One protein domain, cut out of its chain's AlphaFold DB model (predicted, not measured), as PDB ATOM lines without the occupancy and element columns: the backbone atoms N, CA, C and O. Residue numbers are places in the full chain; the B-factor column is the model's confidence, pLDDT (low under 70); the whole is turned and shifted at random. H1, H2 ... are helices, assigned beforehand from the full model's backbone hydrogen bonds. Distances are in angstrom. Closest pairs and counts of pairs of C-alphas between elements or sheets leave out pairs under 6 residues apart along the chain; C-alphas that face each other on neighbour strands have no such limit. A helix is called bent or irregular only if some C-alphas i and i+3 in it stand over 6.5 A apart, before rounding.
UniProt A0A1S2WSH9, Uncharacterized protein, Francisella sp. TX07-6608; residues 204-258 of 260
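What this domain is: This is residues 204 to 258 of the 260 residues of an uncharacterized protein of Francisella sp. TX07-6608 (UniProt A0A1S2WSH9). Three helices follow one another round an open three-sided frame: the long helix H1 makes one side, H2 stands beyond its far end as a second side, and H3 folds back to bring its middle close to the second half of H1. The contacts between the helices are few, and the first part of H1, residues 204 to 211, sticks out as an arm beyond the body. The printed part has 55 residues with three named helices in the order H1, H2, H3 and no named strand, and its class is all helix. It is only just compact, close to loose, with a radius of gyration of the C-alphas of 11.9 A, and its C-alphas span 36 by 22 by 17 A, an elongated outline.

How they stand to each other: The longest helix is H1, residues 204 to 222. H1 is close to but not clearly touching H3, residues 242 to 256, with 2 pairs of C-alphas within 8 A. The closest C-alphas of the two are those of Phe 216 and Gln 250, 6.6 A apart. Their lines stand about perpendicular, at 79 degrees, and their centres are 12.7 A apart. H1 and H2, residues 225 to 234, are only just apart, with their closest C-alphas 8.2 A from each other. H2 and H3 are near each other, with 8 pairs of C-alphas within 10 A and the closest at 8.1 A. In H1 and H2 every O i to N i+4 pair is within hydrogen-bond range, and in H3 9 of 11 are.

Where its parts are: H1 has 19 residues and measures 26.9 A from C-alpha 204 at (-13.983, 7.706, 39.104) to C-alpha 222 at (-19.365, 27.994, 55.911). H2 has 10 residues and measures 14.2 A from first to last C-alpha. H3 has 15 residues and measures 21.4 A, ending with C-alpha 256 at (-5.425, 26.417, 49.473). H3 is irregular: C-alphas 243 and 246 are 7.1 A apart, and its line is a rough one.

The domain as a whole: The two C-alphas farthest apart are those of Ile 204 and Lys 239, at 36.1 A. Residues 204 to 211, which belong to H1, stand free, and so do residues 221 to 227, of which 225 to 227 belong to H2. The body without these stretches has 40 residues and spans 27 by 19 by 15 A. The link from H1 to H2 is tight, with 2 residues, and the link from H2 to H3 is short, with 7 residues. The printed part has no cut. Its mean pLDDT is 93.8, and no printed residue is under 70.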
ATOM      1  N   ILE A 204     -14.882   7.155  38.070       96.69
ATOM      2  CA  ILE A 204     -13.983   7.706  39.104       96.69
ATOM      3  C   ILE A 204     -13.753   9.210  38.903       96.69
ATOM      4  O   ILE A 204     -13.754   9.961  39.875       96.69
ATOM      5  N   LYS A 205     -13.556   9.671  37.660       96.81
ATOM      6  CA  LYS A 205     -13.404  11.104  37.358       96.81
ATOM      7  C   LYS A 205     -14.659  11.891  37.729       96.81
ATOM      8  O   LYS A 205     -14.537  12.958  38.321       96.81
ATOM      9  N   LYS A 206     -15.841  11.352  37.414       97.25
ATOM     10  CA  LYS A 206     -17.129  11.944  37.775       97.25
ATOM     11  C   LYS A 206     -17.318  11.982  39.294       97.25
ATOM     12  O   LYS A 206     -17.562  13.056  39.820       97.25
ATOM     13  N   GLU A 207     -17.092  10.869  39.995       96.00
ATOM     14  CA  GLU A 207     -17.153  10.803  41.465       96.00
ATOM     15  C   GLU A 207     -16.183  11.794  42.132       96.00
ATOM     16  O   GLU A 207     -16.554  12.450  43.101       96.00
ATOM     17  N   LYS A 208     -14.956  11.954  41.607       95.56
ATOM     18  CA  LYS A 208     -14.001  12.963  42.101       95.56
ATOM     19  C   LYS A 208     -14.473  14.399  41.848       95.56
ATOM     20  O   LYS A 208     -14.310  15.235  42.730       95.56
ATOM     21  N   ALA A 209     -15.041  14.690  40.677       95.19
ATOM     22  CA  ALA A 209     -15.570  16.018  40.361       95.19
ATOM     23  C   ALA A 209     -16.806  16.360  41.215       95.19
ATOM     24  O   ALA A 209     -16.895  17.459  41.747       95.19
ATOM     25  N   GLU A 210     -17.717  15.403  41.409       96.19
ATOM     26  CA  GLU A 210     -18.880  15.549  42.292       96.19
ATOM     27  C   GLU A 210     -18.450  15.749  43.753       96.19
ATOM     28  O   GLU A 210     -18.939  16.674  44.397       96.19
ATOM     29  N   LYS A 211     -17.480  14.965  44.256       95.88
ATOM     30  CA  LYS A 211     -16.887  15.164  45.592       95.88
ATOM     31  C   LYS A 211     -16.314  16.580  45.742       95.88
ATOM     32  O   LYS A 211     -16.648  17.265  46.703       95.88
ATOM     33  N   PHE A 212     -15.485  17.019  44.792       96.62
ATOM     34  CA  PHE A 212     -14.876  18.352  44.816       96.62
ATOM     35  C   PHE A 212     -15.926  19.471  44.836       96.62
ATOM     36  O   PHE A 212     -15.804  20.393  45.636       96.62
ATOM     37  N   ASN A 213     -16.970  19.375  44.005       95.88
ATOM     38  CA  ASN A 213     -18.039  20.374  43.962       95.88
ATOM     39  C   ASN A 213     -18.817  20.437  45.286       95.88
ATOM     40  O   ASN A 213     -19.043  21.527  45.799       95.88
ATOM     41  N   ILE A 214     -19.169  19.285  45.871       96.25
ATOM     42  CA  ILE A 214     -19.875  19.222  47.161       96.25
ATOM     43  C   ILE A 214     -19.017  19.828  48.282       96.25
ATOM     44  O   ILE A 214     -19.513  20.619  49.079       96.25
ATOM     45  N   GLU A 215     -17.727  19.491  48.348       96.44
ATOM     46  CA  GLU A 215     -16.827  20.035  49.373       96.44
ATOM     47  C   GLU A 215     -16.557  21.537  49.170       96.44
ATOM     48  O   GLU A 215     -16.461  22.273  50.153       96.44
ATOM     49  N   PHE A 216     -16.524  22.013  47.920       97.06
ATOM     50  CA  PHE A 216     -16.470  23.439  47.596       97.06
ATOM     51  C   PHE A 216     -17.729  24.191  48.049       97.06
ATOM     52  O   PHE A 216     -17.607  25.240  48.678       97.06
ATOM     53  N   GLU A 217     -18.923  23.669  47.749       95.94
ATOM     54  CA  GLU A 217     -20.201  24.275  48.149       95.94
ATOM     55  C   GLU A 217     -20.314  24.369  49.677       95.94
ATOM     56  O   GLU A 217     -20.603  25.443  50.203       95.94
ATOM     57  N   LEU A 218     -19.997  23.283  50.394       95.81
ATOM     58  CA  LEU A 218     -19.981  23.258  51.861       95.81
ATOM     59  C   LEU A 218     -19.006  24.294  52.434       95.81
ATOM     60  O   LEU A 218     -19.403  25.128  53.248       95.81
ATOM     61  N   TRP A 219     -17.754  24.299  51.964       96.75
ATOM     62  CA  TRP A 219     -16.759  25.289  52.381       96.75
ATOM     63  C   TRP A 219     -17.223  26.722  52.110       96.75
ATOM     64  O   TRP A 219     -17.064  27.600  52.959       96.75
ATOM     65  N   PHE A 220     -17.801  26.977  50.933       94.88
ATOM     66  CA  PHE A 220     -18.228  28.316  50.555       94.88
ATOM     67  C   PHE A 220     -19.423  28.790  51.385       94.88
ATOM     68  O   PHE A 220     -19.465  29.968  51.738       94.88
ATOM     69  N   GLU A 221     -20.367  27.924  51.751       94.25
ATOM     70  CA  GLU A 221     -21.467  28.274  52.663       94.25
ATOM     71  C   GLU A 221     -20.995  28.501  54.113       94.25
ATOM     72  O   GLU A 221     -21.497  29.403  54.783       94.25
ATOM     73  N   GLU A 222     -19.966  27.785  54.581       94.31
ATOM     74  CA  GLU A 222     -19.365  27.994  55.911       94.31
ATOM     75  C   GLU A 222     -18.591  29.326  56.056       94.31
ATOM     76  O   GLU A 222     -18.335  29.792  57.174       94.31
ATOM     77  N   LEU A 223     -18.209  29.979  54.952       94.88
ATOM     78  CA  LEU A 223     -17.504  31.263  55.001       94.88
ATOM     79  C   LEU A 223     -18.418  32.428  55.416       94.88
ATOM     80  O   LEU A 223     -19.396  32.766  54.747       94.88
ATOM     81  N   THR A 224     -17.996  33.171  56.442       95.31
ATOM     82  CA  THR A 224     -18.585  34.476  56.777       95.31
ATOM     83  C   THR A 224     -18.366  35.500  55.656       95.31
ATOM     84  O   THR A 224     -17.397  35.426  54.896       95.31
ATOM     85  N   GLN A 225     -19.242  36.508  55.575       92.75
ATOM     86  CA  GLN A 225     -19.168  37.553  54.541       92.75
ATOM     87  C   GLN A 225     -17.829  38.312  54.554       92.75
ATOM     88  O   GLN A 225     -17.281  38.596  53.491       92.75
ATOM     89  N   ASP A 226     -17.250  38.554  55.735       94.06
ATOM     90  CA  ASP A 226     -15.933  39.189  55.864       94.06
ATOM     91  C   ASP A 226     -14.820  38.342  55.227       94.06
ATOM     92  O   ASP A 226     -13.999  38.868  54.474       94.06
ATOM     93  N   LYS A 227     -14.833  37.015  55.439       92.38
ATOM     94  CA  LYS A 227     -13.883  36.092  54.798       92.38
ATOM     95  C   LYS A 227     -14.102  35.995  53.288       92.38
ATOM     96  O   LYS A 227     -13.127  35.983  52.537       92.38
ATOM     97  N   LYS A 228     -15.359  35.980  52.819       92.25
ATOM     98  CA  LYS A 228     -15.665  36.053  51.377       92.25
ATOM     99  C   LYS A 228     -15.079  37.336  50.771       92.25
ATOM    100  O   LYS A 228     -14.423  37.277  49.735       92.25
ATOM    101  N   HIS A 229     -15.218  38.476  51.449       92.56
ATOM    102  CA  HIS A 229     -14.661  39.759  51.009       92.56
ATOM    103  C   HIS A 229     -13.119  39.820  51.050       92.56
ATOM    104  O   HIS A 229     -12.505  40.430  50.171       92.56
ATOM    105  N   GLU A 230     -12.481  39.169  52.026       94.12
ATOM    106  CA  GLU A 230     -11.021  39.018  52.088       94.12
ATOM    107  C   GLU A 230     -10.489  38.224  50.884       94.12
ATOM    108  O   GLU A 230      -9.600  38.695  50.170       94.12
ATOM    109  N   ILE A 231     -11.083  37.058  50.600       93.44
ATOM    110  CA  ILE A 231     -10.698  36.212  49.460       93.44
ATOM    111  C   ILE A 231     -10.983  36.936  48.133       93.44
ATOM    112  O   ILE A 231     -10.119  36.946  47.255       93.44
ATOM    113  N   PHE A 232     -12.124  37.626  48.008       93.44
ATOM    114  CA  PHE A 232     -12.469  38.452  46.840       93.44
ATOM    115  C   PHE A 232     -11.367  39.469  46.500       93.44
ATOM    116  O   PHE A 232     -10.961  39.597  45.342       93.44
ATOM    117  N   LYS A 233     -10.848  40.168  47.521       93.62
ATOM    118  CA  LYS A 233      -9.738  41.124  47.387       93.62
ATOM    119  C   LYS A 233      -8.417  40.431  47.055       93.62
ATOM    120  O   LYS A 233      -7.720  40.875  46.146       93.62
ATOM    121  N   LYS A 234      -8.083  39.333  47.743       92.75
ATOM    122  CA  LYS A 234      -6.860  38.539  47.507       92.75
ATOM    123  C   LYS A 234      -6.779  38.032  46.060       92.75
ATOM    124  O   LYS A 234      -5.704  38.037  45.465       92.75
ATOM    125  N   LEU A 235      -7.920  37.663  45.479       92.62
ATOM    126  CA  LEU A 235      -8.062  37.212  44.093       92.62
ATOM    127  C   LEU A 235      -8.211  38.353  43.062       92.62
ATOM    128  O   LEU A 235      -8.241  38.068  41.868       92.62
ATOM    129  N   ASN A 236      -8.267  39.626  43.480       92.25
ATOM    130  CA  ASN A 236      -8.497  40.794  42.606       92.25
ATOM    131  C   ASN A 236      -9.766  40.670  41.726       92.25
ATOM    132  O   ASN A 236      -9.771  41.072  40.557       92.25
ATOM    133  N   LEU A 237     -10.850  40.102  42.269       90.69
ATOM    134  CA  LEU A 237     -12.091  39.856  41.513       90.69
ATOM    135  C   LEU A 237     -12.818  41.143  41.083       90.69
ATOM    136  O   LEU A 237     -13.671  41.103  40.199       90.69
ATOM    137  N   ASP A 238     -12.448  42.299  41.639       89.88
ATOM    138  CA  ASP A 238     -12.886  43.628  41.203       89.88
ATOM    139  C   ASP A 238     -12.486  43.955  39.752       89.88
ATOM    140  O   ASP A 238     -13.181  44.714  39.078       89.88
ATOM    141  N   LYS A 239     -11.396  43.356  39.254       90.81
ATOM    142  CA  LYS A 239     -10.833  43.601  37.911       90.81
ATOM    143  C   LYS A 239     -11.258  42.558  36.876       90.81
ATOM    144  O   LYS A 239     -10.802  42.607  35.736       90.81
ATOM    145  N   ILE A 240     -12.089  41.593  37.271       89.94
ATOM    146  CA  ILE A 240     -12.388  40.386  36.499       89.94
ATOM    147  C   ILE A 240     -13.916  40.266  36.310       89.94
ATOM    148  O   ILE A 240     -14.663  40.556  37.248       89.94
ATOM    149  N   PRO A 241     -14.424  39.849  35.131       91.12
ATOM    150  CA  PRO A 241     -15.859  39.677  34.903       91.12
ATOM    151  C   PRO A 241     -16.538  38.748  35.918       91.12
ATOM    152  O   PRO A 241     -16.029  37.674  36.229       91.12
ATOM    153  N   LYS A 242     -17.747  39.117  36.366       87.88
ATOM    154  CA  LYS A 242     -18.507  38.368  37.387       87.88
ATOM    155  C   LYS A 242     -18.728  36.884  37.061       87.88
ATOM    156  O   LYS A 242     -18.808  36.079  37.978       87.88
ATOM    157  N   HIS A 243     -18.815  36.520  35.781       89.50
ATOM    158  CA  HIS A 243     -19.107  35.144  35.364       89.50
ATOM    159  C   HIS A 243     -17.962  34.147  35.616       89.50
ATOM    160  O   HIS A 243     -18.227  32.954  35.614       89.50
ATOM    161  N   VAL A 244     -16.727  34.602  35.876       91.00
ATOM    162  CA  VAL A 244     -15.600  33.726  36.274       91.00
ATOM    163  C   VAL A 244     -15.247  33.838  37.764       91.00
ATOM    164  O   VAL A 244     -14.239  33.295  38.211       91.00
ATOM    165  N   HIS A 245     -16.047  34.556  38.565       91.25
ATOM    166  CA  HIS A 245     -15.791  34.680  40.009       91.25
ATOM    167  C   HIS A 245     -15.895  33.321  40.707       91.25
ATOM    168  O   HIS A 245     -15.065  33.016  41.557       91.25
ATOM    169  N   GLU A 246     -16.858  32.488  40.309       90.94
ATOM    170  CA  GLU A 246     -17.035  31.133  40.838       90.94
ATOM    171  C   GLU A 246     -15.825  30.236  40.533       90.94
ATOM    172  O   GLU A 246     -15.249  29.663  41.453       90.94
ATOM    173  N   GLU A 247     -15.359  30.203  39.279       92.31
ATOM    174  CA  GLU A 247     -14.152  29.461  38.876       92.31
ATOM    175  C   GLU A 247     -12.909  29.907  39.666       92.31
ATOM    176  O   GLU A 247     -12.076  29.087  40.059       92.31
ATOM    177  N   ALA A 248     -12.786  31.209  39.950       94.12
ATOM    178  CA  ALA A 248     -11.693  31.745  40.754       94.12
ATOM    179  C   ALA A 248     -11.778  31.315  42.233       94.12
ATOM    180  O   ALA A 248     -10.742  31.019  42.835       94.12
ATOM    181  N   TYR A 249     -12.982  31.223  42.811       94.44
ATOM    182  CA  TYR A 249     -13.184  30.659  44.151       94.44
ATOM    183  C   TYR A 249     -12.937  29.147  44.188       94.44
ATOM    184  O   TYR A 249     -12.256  28.683  45.101       94.44
ATOM    185  N   GLN A 250     -13.414  28.385  43.198       95.00
ATOM    186  CA  GLN A 250     -13.140  26.947  43.075       95.00
ATOM    187  C   GLN A 250     -11.633  26.689  42.965       95.00
ATOM    188  O   GLN A 250     -11.096  25.820  43.651       95.00
ATOM    189  N   LYS A 251     -10.915  27.491  42.169       94.44
ATOM    190  CA  LYS A 251      -9.451  27.430  42.097       94.44
ATOM    191  C   LYS A 251      -8.797  27.762  43.441       94.44
ATOM    192  O   LYS A 251      -7.907  27.038  43.868       94.44
ATOM    193  N   TYR A 252      -9.239  28.819  44.126       95.19
ATOM    194  CA  TYR A 252      -8.708  29.166  45.447       95.19
ATOM    195  C   TYR A 252      -8.894  28.030  46.458       95.19
ATOM    196  O   TYR A 252      -7.940  27.664  47.142       95.19
ATOM    197  N   PHE A 253     -10.097  27.458  46.517       96.19
ATOM    198  CA  PHE A 253     -10.421  26.303  47.347       96.19
ATOM    199  C   PHE A 253      -9.502  25.118  47.027       96.19
ATOM    200  O   PHE A 253      -8.851  24.587  47.925       96.19
ATOM    201  N   LYS A 254      -9.356  24.778  45.741       95.00
ATOM    202  CA  LYS A 254      -8.467  23.706  45.286       95.00
ATOM    203  C   LYS A 254      -7.005  23.913  45.690       95.00
ATOM    204  O   LYS A 254      -6.361  22.973  46.132       95.00
ATOM    205  N   ASP A 255      -6.491  25.129  45.525       94.06
ATOM    206  CA  ASP A 255      -5.070  25.433  45.717       94.06
ATOM    207  C   ASP A 255      -4.699  25.700  47.199       94.06
ATOM    208  O   ASP A 255      -3.513  25.741  47.524       94.06
ATOM    209  N   ASN A 256      -5.675  25.938  48.096       93.56
ATOM    210  CA  ASN A 256      -5.425  26.417  49.473       93.56
ATOM    211  C   ASN A 256      -6.200  25.679  50.586       93.56
ATOM    212  O   ASN A 256      -5.960  25.975  51.756       93.56
ATOM    213  N   VAL A 257      -7.166  24.807  50.261       92.06
ATOM    214  CA  VAL A 257      -8.093  24.205  51.246       92.06
ATOM    215  C   VAL A 257      -8.371  22.721  50.977       92.06
ATOM    216  O   VAL A 257      -8.458  21.943  51.920       92.06
ATOM    217  N   TYR A 258      -8.527  22.326  49.712       91.75
ATOM    218  CA  TYR A 258      -8.867  20.957  49.326       91.75
ATOM    219  C   TYR A 258      -7.657  20.011  49.438       91.75
ATOM    220  O   TYR A 258      -6.626  20.244  48.806       91.75
TER     221      TYR A 258